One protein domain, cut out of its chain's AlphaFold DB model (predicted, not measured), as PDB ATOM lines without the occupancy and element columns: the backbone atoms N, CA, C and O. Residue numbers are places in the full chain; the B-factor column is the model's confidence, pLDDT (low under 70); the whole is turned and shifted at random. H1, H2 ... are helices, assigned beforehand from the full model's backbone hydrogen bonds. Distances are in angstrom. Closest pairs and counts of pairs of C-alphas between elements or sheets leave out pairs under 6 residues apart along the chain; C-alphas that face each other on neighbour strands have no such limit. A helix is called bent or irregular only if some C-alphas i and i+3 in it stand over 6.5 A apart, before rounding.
ATOM      1  N   GLU A 909      43.165 112.101 152.587       85.25
ATOM      2  CA  GLU A 909      44.524 112.145 152.064       85.25
ATOM      3  C   GLU A 909      45.557 111.692 153.101       85.25
ATOM      4  O   GLU A 909      46.416 110.861 152.805       85.25
ATOM      5  N   MET A 910      45.474 112.201 154.334       86.81
ATOM      6  CA  MET A 910      46.385 111.789 155.401       86.81
ATOM      7  C   MET A 910      46.208 110.304 155.716       86.81
ATOM      8  O   MET A 910      47.195 109.575 155.764       86.81
ATOM      9  N   GLN A 911      44.976 109.822 155.858       83.19
ATOM     10  CA  GLN A 911      44.717 108.413 156.149       83.19
ATOM     11  C   GLN A 911      45.256 107.487 155.045       83.19
ATOM     12  O   GLN A 911      45.802 106.426 155.344       83.19
ATOM     13  N   GLN A 912      45.167 107.907 153.781       87.00
ATOM     14  CA  GLN A 912      45.656 107.138 152.640       87.00
ATOM     15  C   GLN A 912      47.189 107.128 152.527       87.00
ATOM     16  O   GLN A 912      47.770 106.081 152.233       87.00
ATOM     17  N   TYR A 913      47.855 108.271 152.722       91.62
ATOM     18  CA  TYR A 913      49.271 108.425 152.359       91.62
ATOM     19  C   TYR A 913      50.255 108.410 153.539       91.62
ATOM     20  O   TYR A 913      51.444 108.189 153.312       91.62
ATOM     21  N   SER A 914      49.808 108.551 154.793       85.88
ATOM     22  CA  SER A 914      50.708 108.691 155.960       85.88
ATOM     23  C   SER A 914      51.727 107.558 156.113       85.88
ATOM     24  O   SER A 914      52.911 107.806 156.363       85.88
ATOM     25  N   ALA A 915      51.290 106.306 155.946       88.56
ATOM     26  CA  ALA A 915      52.176 105.145 156.040       88.56
ATOM     27  C   ALA A 915      53.208 105.126 154.899       88.56
ATOM     28  O   ALA A 915      54.380 104.823 155.125       88.56
ATOM     29  N   ALA A 916      52.787 105.502 153.687       92.19
ATOM     30  CA  ALA A 916      53.661 105.579 152.523       92.19
ATOM     31  C   ALA A 916      54.695 106.707 152.664       92.19
ATOM     32  O   ALA A 916      55.875 106.476 152.410       92.19
ATOM     33  N   HIS A 917      54.286 107.889 153.138       94.50
ATOM     34  CA  HIS A 917      55.197 109.005 153.422       94.50
ATOM     35  C   HIS A 917      56.224 108.643 154.484       94.50
ATOM     36  O   HIS A 917      57.411 108.877 154.281       94.50
ATOM     37  N   SER A 918      55.794 108.015 155.581       92.38
ATOM     38  CA  SER A 918      56.698 107.588 156.659       92.38
ATOM     39  C   SER A 918      57.724 106.563 156.168       92.38
ATOM     40  O   SER A 918      58.903 106.650 156.510       92.38
ATOM     41  N   LYS A 919      57.297 105.620 155.317       94.19
ATOM     42  CA  LYS A 919      58.186 104.634 154.694       94.19
ATOM     43  C   LYS A 919      59.190 105.294 153.743       94.19
ATOM     44  O   LYS A 919      60.386 105.058 153.883       94.19
ATOM     45  N   ALA A 920      58.719 106.144 152.829       93.56
ATOM     46  CA  ALA A 920      59.573 106.853 151.875       93.56
ATOM     47  C   ALA A 920      60.588 107.766 152.583       93.56
ATOM     48  O   ALA A 920      61.757 107.805 152.210       93.56
ATOM     49  N   TYR A 921      60.163 108.440 153.655       94.50
ATOM     50  CA  TYR A 921      61.038 109.234 154.510       94.50
ATOM     51  C   TYR A 921      62.131 108.377 155.164       94.50
ATOM     52  O   TYR A 921      63.307 108.729 155.109       94.50
ATOM     53  N   GLY A 922      61.764 107.222 155.730       93.56
ATOM     54  CA  GLY A 922      62.719 106.287 156.327       93.56
ATOM     55  C   GLY A 922      63.741 105.742 155.324       93.56
ATOM     56  O   GLY A 922      64.933 105.710 155.624       93.56
ATOM     57  N   GLU A 923      63.298 105.369 154.121       94.12
ATOM     58  CA  GLU A 923      64.171 104.888 153.042       94.12
ATOM     59  C   GLU A 923      65.150 105.972 152.567       94.12
ATOM     60  O   GLU A 923      66.343 105.701 152.405       94.12
ATOM     61  N   LEU A 924      64.667 107.209 152.403       92.88
ATOM     62  CA  LEU A 924      65.491 108.361 152.034       92.88
ATOM     63  C   LEU A 924      66.570 108.631 153.090       92.88
ATOM     64  O   LEU A 924      67.751 108.763 152.770       92.88
ATOM     65  N   LEU A 925      66.184 108.633 154.364       92.38
ATOM     66  CA  LEU A 925      67.097 108.824 155.486       92.38
ATOM     67  C   LEU A 925      68.134 107.705 155.610       92.38
ATOM     68  O   LEU A 925      69.304 107.980 155.880       92.38
ATOM     69  N   GLN A 926      67.734 106.449 155.405       91.38
ATOM     70  CA  GLN A 926      68.649 105.309 155.449       91.38
ATOM     71  C   GLN A 926      69.686 105.381 154.325       91.38
ATOM     72  O   GLN A 926      70.859 105.085 154.560       91.38
ATOM     73  N   ARG A 927      69.272 105.814 153.128       89.94
ATOM     74  CA  ARG A 927      70.175 106.033 151.994       89.94
ATOM     75  C   ARG A 927      71.191 107.128 152.302       89.94
ATOM     76  O   ARG A 927      72.380 106.886 152.154       89.94
ATOM     77  N   ILE A 928      70.732 108.276 152.804       90.56
ATOM     78  CA  ILE A 928      71.606 109.399 153.175       90.56
ATOM     79  C   ILE A 928      72.598 108.990 154.269       90.56
ATOM     80  O   ILE A 928      73.771 109.336 154.200       90.56
ATOM     81  N   ARG A 929      72.156 108.214 155.265       89.50
ATOM     82  CA  ARG A 929      73.025 107.723 156.345       89.50
ATOM     83  C   ARG A 929      74.113 106.763 155.855       89.50
ATOM     84  O   ARG A 929      75.186 106.715 156.446       89.50
ATOM     85  N   GLY A 930      73.809 105.953 154.842       87.94
ATOM     86  CA  GLY A 930      74.734 104.976 154.266       87.94
ATOM     87  C   GLY A 930      75.666 105.546 153.194       87.94
ATOM     88  O   GLY A 930      76.528 104.817 152.709       87.94
ATOM     89  N   ASP A 931      75.490 106.811 152.811       89.56
ATOM     90  CA  ASP A 931      76.260 107.448 151.750       89.56
ATOM     91  C   ASP A 931      77.620 107.938 152.277       89.56
ATOM     92  O   ASP A 931      77.710 108.881 153.068       89.56
ATOM     93  N   ALA A 932      78.694 107.278 151.837       84.88
ATOM     94  CA  ALA A 932      80.061 107.586 152.256       84.88
ATOM     95  C   ALA A 932      80.536 108.981 151.802       84.88
ATOM     96  O   ALA A 932      81.473 109.525 152.393       84.88
ATOM     97  N   ASP A 933      79.887 109.573 150.793       84.88
ATOM     98  CA  ASP A 933      80.235 110.886 150.251       84.88
ATOM     99  C   ASP A 933      79.546 112.054 150.982       84.88
ATOM    100  O   ASP A 933      79.831 113.216 150.683       84.88
ATOM    101  N   LEU A 934      78.705 111.769 151.990       86.19
ATOM    102  CA  LEU A 934      77.960 112.756 152.789       86.19
ATOM    103  C   LEU A 934      78.256 112.693 154.312       86.19
ATOM    104  O   LEU A 934      77.333 112.589 155.128       86.19
ATOM    105  N   PRO A 935      79.527 112.784 154.748       82.12
ATOM    106  CA  PRO A 935      79.911 112.558 156.144       82.12
ATOM    107  C   PRO A 935      79.405 113.661 157.086       82.12
ATOM    108  O   PRO A 935      79.947 114.763 157.089       82.12
ATOM    109  N   GLY A 936      78.399 113.365 157.917       83.69
ATOM    110  CA  GLY A 936      77.793 114.326 158.854       83.69
ATOM    111  C   GLY A 936      76.485 114.973 158.366       83.69
ATOM    112  O   GLY A 936      75.917 115.819 159.061       83.69
ATOM    113  N   PHE A 937      76.019 114.645 157.149       87.19
ATOM    114  CA  PHE A 937      74.879 115.329 156.516       87.19
ATOM    115  C   PHE A 937      73.574 114.858 157.134       87.19
ATOM    116  O   PHE A 937      72.670 115.652 157.390       87.19
ATOM    117  N   PHE A 938      73.517 113.563 157.445       88.50
ATOM    118  CA  PHE A 938      72.422 112.955 158.177       88.50
ATOM    119  C   PHE A 938      72.172 113.681 159.505       88.50
ATOM    120  O   PHE A 938      71.049 114.092 159.774       88.50
ATOM    121  N   GLU A 939      73.212 113.918 160.303       88.38
ATOM    122  CA  GLU A 939      73.132 114.626 161.582       88.38
ATOM    123  C   GLU A 939      72.632 116.067 161.401       88.38
ATOM    124  O   GLU A 939      71.801 116.540 162.179       88.38
ATOM    125  N   MET A 940      73.065 116.748 160.334       88.31
ATOM    126  CA  MET A 940      72.639 118.115 160.022       88.31
ATOM    127  C   MET A 940      71.137 118.222 159.692       88.31
ATOM    128  O   MET A 940      70.511 119.228 160.045       88.31
ATOM    129  N   LEU A 941      70.539 117.190 159.077       88.81
ATOM    130  CA  LEU A 941      69.096 117.138 158.788       88.81
ATOM    131  C   LEU A 941      68.230 117.112 160.060       88.81
ATOM    132  O   LEU A 941      67.082 117.560 160.017       88.81
ATOM    133  N   PHE A 942      68.768 116.615 161.180       87.25
ATOM    134  CA  PHE A 942      68.067 116.529 162.470       87.25
ATOM    135  C   PHE A 942      68.473 117.601 163.475       87.25
ATOM    136  O   PHE A 942      67.829 117.718 164.519       87.25
ATOM    137  N   ASP A 943      69.505 118.388 163.181       82.94
ATOM    138  CA  ASP A 943      69.870 119.518 164.020       82.94
ATOM    139  C   ASP A 943      68.679 120.492 164.113       82.94
ATOM    140  O   ASP A 943      68.106 120.897 163.103       82.94
ATOM    141  N   ARG A 944      68.257 120.852 165.325       75.94
ATOM    142  CA  ARG A 944      67.134 121.779 165.560       75.94
ATOM    143  C   ARG A 944      67.593 123.148 166.063       75.94
ATOM    144  O   ARG A 944      66.755 123.958 166.452       75.94
ATOM    145  N   GLN A 945      68.900 123.414 166.067       77.69
ATOM    146  CA  GLN A 945      69.439 124.715 166.450       77.69
ATOM    147  C   GLN A 945      68.904 125.816 165.513       77.69
ATOM    148  O   GLN A 945      68.954 125.661 164.288       77.69
ATOM    149  N   PRO A 946      68.385 126.932 166.061       70.00
ATOM    150  CA  PRO A 946      67.950 128.064 165.257       70.00
ATOM    151  C   PRO A 946      69.170 128.755 164.637       70.00
ATOM    152  O   PRO A 946      70.037 129.260 165.343       70.00
ATOM    153  N   GLY A 947      69.237 128.789 163.307       77.62
ATOM    154  CA  GLY A 947      70.343 129.414 162.587       77.62
ATOM    155  C   GLY A 947      70.535 128.826 161.197       77.62
ATOM    156  O   GLY A 947      70.075 127.725 160.904       77.62
ATOM    157  N   PHE A 948      71.198 129.582 160.325       82.75
ATOM    158  CA  PHE A 948      71.569 129.097 159.001       82.75
ATOM    159  C   PHE A 948      72.715 128.089 159.121       82.75
ATOM    160  O   PHE A 948      73.709 128.367 159.794       82.75
ATOM    161  N   LYS A 949      72.577 126.929 158.479       85.94
ATOM    162  CA  LYS A 949      73.538 125.826 158.568       85.94
ATOM    163  C   LYS A 949      74.291 125.708 157.260       85.94
ATOM    164  O   LYS A 949      73.668 125.625 156.202       85.94
ATOM    165  N   SER A 950      75.618 125.687 157.348       83.81
ATOM    166  CA  SER A 950      76.473 125.534 156.176       83.81
ATOM    167  C   SER A 950      77.168 124.184 156.159       83.81
ATOM    168  O   SER A 950      77.822 123.799 157.130       83.81
ATOM    169  N   TRP A 951      77.024 123.473 155.045       81.56
ATOM    170  CA  TRP A 951      77.732 122.234 154.778       81.56
ATOM    171  C   TRP A 951      79.198 122.504 154.390       81.56
ATOM    172  O   TRP A 951      79.462 123.384 153.563       81.56
ATOM    173  N   PRO A 952      80.185 121.757 154.927       78.25
ATOM    174  CA  PRO A 952      81.596 121.997 154.632       78.25
ATOM    175  C   PRO A 952      81.927 121.854 153.135       78.25
ATOM    176  O   PRO A 952      81.835 120.773 152.560       78.25
ATOM    177  N   ARG A 953      82.414 122.928 152.499       74.81
ATOM    178  CA  ARG A 953      82.813 122.948 151.072       74.81
ATOM    179  C   ARG A 953      84.210 122.363 150.794       74.81
ATOM    180  O   ARG A 953      84.923 122.849 149.923       74.81
ATOM    181  N   GLN A 954      84.645 121.353 151.548       69.00
ATOM    182  CA  GLN A 954      86.034 120.866 151.487       69.00
ATOM    183  C   GLN A 954      86.371 120.108 150.189       69.00
ATOM    184  O   GLN A 954      87.508 120.181 149.726       69.00
ATOM    185  N   LYS A 955      85.399 119.414 149.580       77.31
ATOM    186  CA  LYS A 955      85.529 118.770 148.263       77.31
ATOM    187  C   LYS A 955      84.360 119.176 147.367       77.31
ATOM    188  O   LYS A 955      83.206 118.964 147.736       77.31
ATOM    189  N   ALA A 956      84.660 119.717 146.185       77.19
ATOM    190  CA  ALA A 956      83.644 120.168 145.227       77.19
ATOM    191  C   ALA A 956      82.695 119.029 144.807       77.19
ATOM    192  O   ALA A 956      81.487 119.223 144.766       77.19
ATOM    193  N   GLU A 957      83.232 117.821 144.605       80.69
ATOM    194  CA  GLU A 957      82.454 116.632 144.231       80.69
ATOM    195  C   GLU A 957      81.432 116.223 145.302       80.69
ATOM    196  O   GLU A 957      80.313 115.846 144.966       80.69
ATOM    197  N   GLN A 958      81.781 116.350 146.588       83.38
ATOM    198  CA  GLN A 958      80.879 116.032 147.704       83.38
ATOM    199  C   GLN A 958      79.786 117.089 147.864       83.38
ATOM    200  O   GLN A 958      78.642 116.755 148.161       83.38
ATOM    201  N   PHE A 959      80.112 118.364 147.631       84.25
ATOM    202  CA  PHE A 959      79.121 119.439 147.646       84.25
ATOM    203  C   PHE A 959      78.131 119.299 146.481       84.25
ATOM    204  O   PHE A 959      76.923 119.346 146.701       84.25
ATOM    205  N   ASP A 960      78.616 119.038 145.263       84.06
ATOM    206  CA  ASP A 960      77.764 118.773 144.097       84.06
ATOM    207  C   ASP A 960      76.901 117.520 144.288       84.06
ATOM    208  O   ASP A 960      75.735 117.495 143.886       84.06
ATOM    209  N   HIS A 961      77.448 116.484 144.928       87.50
ATOM    210  CA  HIS A 961      76.690 115.293 145.299       87.50
ATOM    211  C   HIS A 961      75.585 115.605 146.313       87.50
ATOM    212  O   HIS A 961      74.439 115.211 146.107       87.50
ATOM    213  N   ALA A 962      75.881 116.405 147.337       85.31
ATOM    214  CA  ALA A 962      74.896 116.856 148.314       85.31
ATOM    215  C   ALA A 962      73.792 117.724 147.670       85.31
ATOM    216  O   ALA A 962      72.611 117.561 147.986       85.31
ATOM    217  N   VAL A 963      74.138 118.577 146.694       87.25
ATOM    218  CA  VAL A 963      73.161 119.333 145.889       87.25
ATOM    219  C   VAL A 963      72.291 118.388 145.050       87.25
ATOM    220  O   VAL A 963      71.084 118.601 144.964       87.25
ATOM    221  N   ARG A 964      72.832 117.305 144.476       87.06
ATOM    222  CA  ARG A 964      72.006 116.293 143.785       87.06
ATOM    223  C   ARG A 964      71.054 115.576 144.740       87.06
ATOM    224  O   ARG A 964      69.893 115.404 144.399       87.06
ATOM    225  N   ILE A 965      71.502 115.209 145.937       88.88
ATOM    226  CA  ILE A 965      70.647 114.560 146.943       88.88
ATOM    227  C   ILE A 965      69.566 115.512 147.471       88.88
ATOM    228  O   ILE A 965      68.451 115.084 147.769       88.88
ATOM    229  N   SER A 966      69.833 116.820 147.508       90.12
ATOM    230  CA  SER A 966      68.814 117.809 147.874       90.12
ATOM    231  C   SER A 966      67.609 117.836 146.924       90.12
ATOM    232  O   SER A 966      66.512 118.165 147.369       90.12
ATOM    233  N   PHE A 967      67.767 117.411 145.662       91.69
ATOM    234  CA  PHE A 967      66.638 117.204 144.751       91.69
ATOM    235  C   PHE A 967      65.671 116.141 145.287       91.69
ATOM    236  O   PHE A 967      64.471 116.379 145.289       91.69
ATOM    237  N   GLU A 968      66.166 115.011 145.807       92.56
ATOM    238  CA  GLU A 968      65.309 113.959 146.378       92.56
ATOM    239  C   GLU A 968      64.553 114.450 147.624       92.56
ATOM    240  O   GLU A 968      63.385 114.116 147.815       92.56
ATOM    241  N   LEU A 969      65.190 115.293 148.449       94.50
ATOM    242  CA  LEU A 969      64.542 115.925 149.604       94.50
ATOM    243  C   LEU A 969      63.438 116.899 149.164       94.50
ATOM    244  O   LEU A 969      62.334 116.850 149.703       94.50
ATOM    245  N   ILE A 970      63.709 117.750 148.169       94.88
ATOM    246  CA  ILE A 970      62.730 118.703 147.617       94.88
ATOM    247  C   ILE A 970      61.578 117.965 146.923       94.88
ATOM    248  O   ILE A 970      60.418 118.339 147.096       94.88
ATOM    249  N   GLU A 971      61.866 116.887 146.197       95.06
ATOM    250  CA  GLU A 971      60.854 116.042 145.564       95.06
ATOM    251  C   GLU A 971      59.960 115.381 146.617       95.06
ATOM    252  O   GLU A 971      58.736 115.404 146.496       95.06
ATOM    253  N   PHE A 972      60.541 114.874 147.708       95.94
ATOM    254  CA  PHE A 972      59.764 114.359 148.833       95.94
ATOM    255  C   PHE A 972      58.851 115.441 149.436       95.94
ATOM    256  O   PHE A 972      57.665 115.189 149.662       95.94
ATOM    257  N   MET A 973      59.357 116.667 149.626       95.62
ATOM    258  CA  MET A 973      58.543 117.807 150.078       95.62
ATOM    259  C   MET A 973      57.381 118.092 149.117       95.62
ATOM    260  O   MET A 973      56.259 118.339 149.563       95.62
ATOM    261  N   PHE A 974      57.630 118.035 147.806       95.88
ATOM    262  CA  PHE A 974      56.614 118.244 146.777       95.88
ATOM    263  C   PHE A 974      55.542 117.150 146.789       95.88
ATOM    264  O   PHE A 974      54.348 117.461 146.749       95.88
ATOM    265  N   VAL A 975      55.940 115.881 146.915       95.56
ATOM    266  CA  VAL A 975      55.019 114.738 147.006       95.56
ATOM    267  C   VAL A 975      54.119 114.862 148.232       95.56
ATOM    268  O   VAL A 975      52.903 114.713 148.104       95.56
ATOM    269  N   VAL A 976      54.681 115.186 149.401       95.00
ATOM    270  CA  VAL A 976      53.899 115.395 150.630       95.00
ATOM    271  C   VAL A 976      52.951 116.588 150.473       95.00
ATOM    272  O   VAL A 976      51.768 116.467 150.786       95.00
ATOM    273  N   TYR A 977      53.425 117.713 149.924       95.31
ATOM    274  CA  TYR A 977      52.590 118.885 149.631       95.31
ATOM    275  C   TYR A 977      51.394 118.543 148.735       95.31
ATOM    276  O   TYR A 977      50.262 118.934 149.038       95.31
ATOM    277  N   LEU A 978      51.636 117.807 147.648       94.56
ATOM    278  CA  LEU A 978      50.621 117.465 146.661       94.56
ATOM    279  C   LEU A 978      49.620 116.451 147.220       94.56
ATOM    280  O   LEU A 978      48.411 116.672 147.142       94.56
ATOM    281  N   GLN A 979      50.117 115.357 147.801       94.50
ATOM    282  CA  GLN A 979      49.281 114.254 148.268       94.50
ATOM    283  C   GLN A 979      48.474 114.631 149.507       94.50
ATOM    284  O   GLN A 979      47.302 114.280 149.566       94.50
ATOM    285  N   LEU A 980      49.040 115.401 150.446       92.94
ATOM    286  CA  LEU A 980      48.294 115.919 151.603       92.94
ATOM    287  C   LEU A 980      47.505 117.200 151.289       92.94
ATOM    288  O   LEU A 980      46.825 117.732 152.168       92.94
ATOM    289  N   LYS A 981      47.582 117.710 150.051       92.19
ATOM    290  CA  LYS A 981      46.935 118.951 149.597       92.19
ATOM    291  C   LYS A 981      47.182 120.129 150.550       92.19
ATOM    292  O   LYS A 981      46.255 120.850 150.920       92.19
ATOM    293  N   LEU A 982      48.444 120.357 150.919       92.00
ATOM    294  CA  LEU A 982      48.846 121.398 151.882       92.00
ATOM    295  C   LEU A 982      48.614 122.840 151.384       92.00
ATOM    296  O   LEU A 982      48.889 123.798 152.101       92.00
ATOM    297  N   ILE A 983      48.083 123.009 150.170       88.94
ATOM    298  CA  ILE A 983      47.575 124.288 149.666       88.94
ATOM    299  C   ILE A 983      46.353 124.785 150.454       88.94
ATOM    300  O   ILE A 983      46.150 125.994 150.569       88.94
ATOM    301  N   TYR A 984      45.545 123.874 151.006       85.44
ATOM    302  CA  TYR A 984      44.363 124.238 151.780       85.44
ATOM    303  C   TYR A 984      44.746 124.538 153.237       85.44
ATOM    304  O   TYR A 984      45.388 123.702 153.880       85.44
ATOM    305  N   PRO A 985      44.336 125.694 153.801       81.44
ATOM    306  CA  PRO A 985      44.691 126.079 155.170       81.44
ATOM    307  C   PRO A 985      44.272 125.064 156.241       81.44
ATOM    308  O   PRO A 985      44.942 124.941 157.261       81.44
ATOM    309  N   GLU A 986      43.175 124.343 156.022       77.88
ATOM    310  CA  GLU A 986      42.693 123.276 156.909       77.88
ATOM    311  C   GLU A 986      43.686 122.110 157.020       77.88
ATOM    312  O   GLU A 986      43.991 121.678 158.130       77.88
ATOM    313  N   ASN A 987      44.269 121.672 155.899       85.62
ATOM    314  CA  ASN A 987      45.249 120.586 155.873       85.62
ATOM    315  C   ASN A 987      46.614 121.062 156.373       85.62
ATOM    316  O   ASN A 987      47.300 120.327 157.076       85.62
ATOM    317  N   LEU A 988      46.996 122.298 156.036       86.12
ATOM    318  CA  LEU A 988      48.260 122.896 156.462       86.12
ATOM    319  C   LEU A 988      48.341 123.082 157.982       86.12
ATOM    320  O   LEU A 988      49.375 122.807 158.580       86.12
ATOM    321  N   ASN A 989      47.253 123.547 158.600       81.00
ATOM    322  CA  ASN A 989      47.185 123.798 160.042       81.00
ATOM    323  C   ASN A 989      46.798 122.549 160.852       81.00
ATOM    324  O   ASN A 989      46.543 122.646 162.055       81.00
ATOM    325  N   HIS A 990      46.703 121.384 160.206       83.00
ATOM    326  CA  HIS A 990      46.381 120.138 160.881       83.00
ATOM    327  C   HIS A 990      47.576 119.664 161.736       83.00
ATOM    328  O   HIS A 990      48.702 119.680 161.233       83.00
ATOM    329  N   PRO A 991      47.373 119.162 162.973       81.88
ATOM    330  CA  PRO A 991      48.477 118.717 163.839       81.88
ATOM    331  C   PRO A 991      49.396 117.667 163.199       81.88
ATOM    332  O   PRO A 991      50.597 117.650 163.439       81.88
ATOM    333  N   PHE A 992      48.853 116.809 162.330       82.62
ATOM    334  CA  PHE A 992      49.660 115.846 161.571       82.62
ATOM    335  C   PHE A 992      50.607 116.510 160.557       82.62
ATOM    336  O   PHE A 992      51.735 116.057 160.371       82.62
ATOM    337  N   ALA A 993      50.165 117.582 159.893       86.81
ATOM    338  CA  ALA A 993      50.994 118.302 158.930       86.81
ATOM    339  C   ALA A 993      52.093 119.118 159.625       86.81
ATOM    340  O   ALA A 993      53.159 119.299 159.044       86.81
ATOM    341  N   GLU A 994      51.873 119.553 160.872       85.75
ATOM    342  CA  GLU A 994      52.844 120.308 161.678       85.75
ATOM    343  C   GLU A 994      54.200 119.588 161.763       85.75
ATOM    344  O   GLU A 994      55.235 120.197 161.494       85.75
ATOM    345  N   GLY A 995      54.196 118.270 161.998       87.19
ATOM    346  CA  GLY A 995      55.422 117.467 162.039       87.19
ATOM    347  C   GLY A 995      56.214 117.493 160.726       87.19
ATOM    348  O   GLY A 995      57.436 117.649 160.743       87.19
ATOM    349  N   TRP A 996      55.532 117.405 159.579       92.25
ATOM    350  CA  TRP A 996      56.174 117.541 158.267       92.25
ATOM    351  C   TRP A 996      56.681 118.962 158.024       92.25
ATOM    352  O   TRP A 996      57.798 119.145 157.543       92.25
ATOM    353  N   MET A 997      55.892 119.972 158.393       93.06
ATOM    354  CA  MET A 997      56.270 121.374 158.235       93.06
ATOM    355  C   MET A 997      57.514 121.732 159.048       93.06
ATOM    356  O   MET A 997      58.359 122.474 158.550       93.06
ATOM    357  N   ASP A 998      57.663 121.193 160.254       90.12
ATOM    358  CA  ASP A 998      58.852 121.399 161.082       90.12
ATOM    359  C   ASP A 998      60.103 120.771 160.457       90.12
ATOM    360  O   ASP A 998      61.164 121.401 160.426       90.12
ATOM    361  N   ILE A 999      59.975 119.566 159.889       91.69
ATOM    362  CA  ILE A 999      61.055 118.915 159.129       91.69
ATOM    363  C   ILE A 999      61.450 119.796 157.938       91.69
ATOM    364  O   ILE A 999      62.623 120.127 157.767       91.69
ATOM    365  N   PHE A1000      60.472 120.239 157.150       94.44
ATOM    366  CA  PHE A1000      60.697 121.043 155.949       94.44
ATOM    367  C   PHE A1000      61.337 122.398 156.258       94.44
ATOM    368  O   PHE A1000      62.258 122.818 155.556       94.44
ATOM    369  N   LYS A1001      60.894 123.071 157.325       92.44
ATOM    370  CA  LYS A1001      61.483 124.336 157.788       92.44
ATOM    371  C   LYS A1001      62.919 124.144 158.266       92.44
ATOM    372  O   LYS A1001      63.768 124.976 157.957       92.44
ATOM    373  N   SER A1002      63.210 123.049 158.974       90.75
ATOM    374  CA  SER A1002      64.582 122.720 159.382       90.75
ATOM    375  C   SER A1002      65.490 122.504 158.169       90.75
ATOM    376  O   SER A1002      66.599 123.038 158.115       90.75
ATOM    377  N   TRP A1003      64.999 121.790 157.153       93.00
ATOM    378  CA  TRP A1003      65.726 121.567 155.902       93.00
ATOM    379  C   TRP A1003      65.984 122.862 155.135       93.00
ATOM    380  O   TRP A1003      67.080 123.066 154.618       93.00
ATOM    381  N   ALA A1004      65.026 123.788 155.126       92.06
ATOM    382  CA  ALA A1004      65.180 125.089 154.480       92.06
ATOM    383  C   ALA A1004      66.238 126.002 155.126       92.06
ATOM    384  O   ALA A1004      66.560 127.044 154.556       92.06
ATOM    385  N   LEU A1005      66.788 125.648 156.292       91.44
ATOM    386  CA  LEU A1005      67.908 126.361 156.917       91.44
ATOM    387  C   LEU A1005      69.285 125.860 156.455       91.44
ATOM    388  O   LEU A1005      70.285 126.486 156.802       91.44
ATOM    389  N   ILE A1006      69.347 124.765 155.692       92.00
ATOM    390  CA  ILE A1006      70.591 124.158 155.207       92.00
ATOM    391  C   ILE A1006      70.960 124.761 153.847       92.00
ATOM    392  O   ILE A1006      70.161 124.746 152.907       92.00
ATOM    393  N   ASP A1007      72.183 125.277 153.727       89.75
ATOM    394  CA  ASP A1007      72.675 125.965 152.529       89.75
ATOM    395  C   ASP A1007      72.640 125.103 151.262       89.75
ATOM    396  O   ASP A1007      72.141 125.555 150.235       89.75
ATOM    397  N   VAL A1008      73.075 123.846 151.339       90.44
ATOM    398  CA  VAL A1008      73.059 122.897 150.216       90.44
ATOM    399  C   VAL A1008      71.648 122.674 149.681       90.44
ATOM    400  O   VAL A1008      71.456 122.592 148.469       90.44
ATOM    401  N   ILE A1009      70.646 122.610 150.563       92.62
ATOM    402  CA  ILE A1009      69.252 122.414 150.152       92.62
ATOM    403  C   ILE A1009      68.717 123.673 149.463       92.62
ATOM    404  O   ILE A1009      67.978 123.567 148.486       92.62
ATOM    405  N   ARG A1010      69.133 124.870 149.899       92.12
ATOM    406  CA  ARG A1010      68.800 126.121 149.200       92.12
ATOM    407  C   ARG A1010      69.468 126.233 147.834       92.12
ATOM    408  O   ARG A1010      68.818 126.688 146.899       92.12
ATOM    409  N   GLU A1011      70.720 125.806 147.700       90.06
ATOM    410  CA  GLU A1011      71.401 125.731 146.399       90.06
ATOM    411  C   GLU A1011      70.697 124.736 145.462       90.06
ATOM    412  O   GLU A1011      70.451 125.029 144.291       90.06
ATOM    413  N   GLY A1012      70.261 123.592 145.998       90.38
ATOM    414  CA  GLY A1012      69.360 122.671 145.308       90.38
ATOM    415  C   GLY A1012      68.061 123.331 144.860       90.38
ATOM    416  O   GLY A1012      67.668 123.209 143.702       90.38
ATOM    417  N   TRP A1013      67.410 124.082 145.746       94.38
ATOM    418  CA  TRP A1013      66.186 124.815 145.427       94.38
ATOM    419  C   TRP A1013      66.404 125.880 144.346       94.38
ATOM    420  O   TRP A1013      65.573 126.007 143.453       94.38
ATOM    421  N   HIS A1014      67.533 126.591 144.343       91.19
ATOM    422  CA  HIS A1014      67.872 127.515 143.256       91.19
ATOM    423  C   HIS A1014      68.027 126.804 141.908       91.19
ATOM    424  O   HIS A1014      67.608 127.338 140.881       91.19
ATOM    425  N   LYS A1015      68.589 125.591 141.906       90.00
ATOM    426  CA  LYS A1015      68.829 124.808 140.690       90.00
ATOM    427  C   LYS A1015      67.580 124.102 140.156       90.00
ATOM    428  O   LYS A1015      67.370 124.075 138.946       90.00
ATOM    429  N   TYR A1016      66.771 123.516 141.037       90.44
ATOM    430  CA  TYR A1016      65.649 122.637 140.674       90.44
ATOM    431  C   TYR A1016      64.266 123.269 140.914       90.44
ATOM    432  O   TYR A1016      63.295 122.884 140.267       90.44
ATOM    433  N   GLY A1017      64.168 124.275 141.790       88.94
ATOM    434  CA  GLY A1017      62.932 124.988 142.142       88.94
ATOM    435  C   GLY A1017      62.129 125.554 140.959       88.94
ATOM    436  O   GLY A1017      60.901 125.405 140.977       88.94
ATOM    437  N   PRO A1018      62.759 126.123 139.903       92.00
ATOM    438  CA  PRO A1018      62.037 126.585 138.713       92.00
ATOM    439  C   PRO A1018      61.214 125.497 138.005       92.00
ATOM    440  O   PRO A1018      60.256 125.821 137.310       92.00
ATOM    441  N   GLY A1019      61.563 124.215 138.181       89.56
ATOM    442  CA  GLY A1019      60.866 123.086 137.559       89.56
ATOM    443  C   GLY A1019      59.531 122.711 138.215       89.56
ATOM    444  O   GLY A1019      58.755 121.963 137.622       89.56
ATOM    445  N   TYR A1020      59.236 123.223 139.414       93.69
ATOM    446  CA  TYR A1020      57.989 122.928 140.129       93.69
ATOM    447  C   TYR A1020      56.887 123.952 139.845       93.69
ATOM    448  O   TYR A1020      57.138 125.090 139.462       93.69
ATOM    449  N   THR A1021      55.635 123.559 140.095       93.19
ATOM    450  CA  THR A1021      54.464 124.435 139.911       93.19
ATOM    451  C   THR A1021      54.552 125.731 140.730       93.19
ATOM    452  O   THR A1021      55.020 125.728 141.870       93.19
ATOM    453  N   GLN A1022      53.997 126.826 140.198       91.12
ATOM    454  CA  GLN A1022      53.975 128.132 140.873       91.12
ATOM    455  C   GLN A1022      53.317 128.072 142.265       91.12
ATOM    456  O   GLN A1022      53.776 128.716 143.206       91.12
ATOM    457  N   ALA A1023      52.278 127.245 142.427       90.75
ATOM    458  CA  ALA A1023      51.623 127.038 143.718       90.75
ATOM    459  C   ALA A1023      52.585 126.457 144.774       90.75
ATOM    460  O   ALA A1023      52.619 126.943 145.905       90.75
ATOM    461  N   PHE A1024      53.414 125.476 144.397       94.31
ATOM    462  CA  PHE A1024      54.417 124.907 145.299       94.31
ATOM    463  C   PHE A1024      55.557 125.889 145.596       94.31
ATOM    464  O   PHE A1024      55.993 125.977 146.739       94.31
ATOM    465  N   GLN A1025      55.995 126.684 144.615       93.81
ATOM    466  CA  GLN A1025      57.013 127.720 144.839       93.81
ATOM    467  C   GLN A1025      56.547 128.766 145.867       93.81
ATOM    468  O   GLN A1025      57.296 129.127 146.780       93.81
ATOM    469  N   ILE A1026      55.287 129.212 145.770       91.50
ATOM    470  CA  ILE A1026      54.675 130.125 146.747       91.50
ATOM    471  C   ILE A1026      54.614 129.469 148.129       91.50
ATOM    472  O   ILE A1026      54.938 130.115 149.127       91.50
ATOM    473  N   PHE A1027      54.217 128.197 148.196       93.94
ATOM    474  CA  PHE A1027      54.167 127.431 149.438       93.94
ATOM    475  C   PHE A1027      55.552 127.294 150.092       93.94
ATOM    476  O   PHE A1027      55.714 127.658 151.257       93.94
ATOM    477  N   ALA A1028      56.563 126.856 149.340       93.00
ATOM    478  CA  ALA A1028      57.934 126.699 149.818       93.00
ATOM    479  C   ALA A1028      58.522 128.027 150.318       93.00
ATOM    480  O   ALA A1028      59.156 128.073 151.371       93.00
ATOM    481  N   THR A1029      58.240 129.130 149.622       92.56
ATOM    482  CA  THR A1029      58.722 130.457 150.025       92.56
ATOM    483  C   THR A1029      58.001 130.969 151.275       92.56
ATOM    484  O   THR A1029      58.641 131.385 152.236       92.56
ATOM    485  N   LYS A1030      56.660 130.933 151.294       91.75
ATOM    486  CA  LYS A1030      55.862 131.558 152.365       91.75
ATOM    487  C   LYS A1030      55.736 130.712 153.630       91.75
ATOM    488  O   LYS A1030      55.695 131.281 154.713       91.75
ATOM    489  N   GLN A1031      55.606 129.393 153.497       92.62
ATOM    490  CA  GLN A1031      55.288 128.497 154.618       92.62
ATOM    491  C   GLN A1031      56.514 127.745 155.143       92.62
ATOM    492  O   GLN A1031      56.592 127.473 156.341       92.62
ATOM    493  N   ILE A1032      57.464 127.412 154.263       92.38
ATOM    494  CA  ILE A1032      58.674 126.656 154.623       92.38
ATOM    495  C   ILE A1032      59.884 127.586 154.846       92.38
ATOM    496  O   ILE A1032      60.711 127.309 155.711       92.38
ATOM    497  N   GLY A1033      59.974 128.706 154.121       91.31
ATOM    498  CA  GLY A1033      61.079 129.668 154.234       91.31
ATOM    499  C   GLY A1033      62.228 129.437 153.243       91.31
ATOM    500  O   GLY A1033      63.366 129.820 153.520       91.31
TER     501      GLY A1033
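What this domain is: This is residues 909 to 1033 of the 1040 residues of the protein "PNPLA domain-containing protein" of Acidobacteriia bacterium AA117 (UniProt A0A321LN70). Three helices, H1, H3 and H5, run lengthwise as a loose triangle, with H6 crossing H3 on the side away from H1 and H7 on that same side, its last residue, Ile 1032, meeting H5 near Lys 1001. Short H2 packs between the ends of H1 and H5, and tiny H4 sits at the other end, near H5. The printed part has 125 residues with seven named helices, H1 to H7 in order, and no named strand: all helix. It is compact, with a radius of gyration of the C-alphas of 14.4 A, and elongated, spanning 44 by 28 by 27 A.

Where its parts are: H1, residues 909 to 930, begins at C-alpha 909 (44.524, 112.145, 152.064) and measures 31.1 A, with a kink of 32 degrees near residue 916. H2 is 937 to 942, H3 956 to 979 at 35.0 A, H4 985 to 988, H5 991 to 1003 at 19.2 A, and H6 1007 to 1019 at 19.3 A. H7, 1022 to 1032, ends at C-alpha 1032 (58.674, 126.656, 154.623). H1 and H6 are irregular: C-alphas 912 and 915 are 7.6 A apart, and 1015 and 1018 7.3 A.

How they stand to each other: H1 and H2 form a helical hairpin, closest C-alphas Arg 929 and Phe 938, 5.6 A. H3 touches H1 at a shallow tilt of 10 degrees, opposite ways, closest C-alphas Glu 909 and Gln 979, 6.4 A. H3 touches H6 at a steep tilt of 58 degrees, closest C-alphas Val 963 and Gly 1012, 5.1 A. H5 only just touches H7, with 3 pairs of C-alphas within 8 A, about perpendicular at 88 degrees, closest Lys 1001 and Ile 1032, 4.8 A. Every O i to N i+4 pair is within hydrogen-bond range in H7, but 16 of 18 in H1, 1 of 2 in H2, 18 of 20 in H3, and 7 of 9 in both H5 and H6; H4 is too short for one.

The domain as a whole: The C-alphas farthest apart, Lys 955 and Glu 986, are 43.9 A apart. The printed part has no cut; the link from H2 to H3, residues 943 to 955, is long. Mean pLDDT of the printed part is 88.6, and residue 954 is under 70.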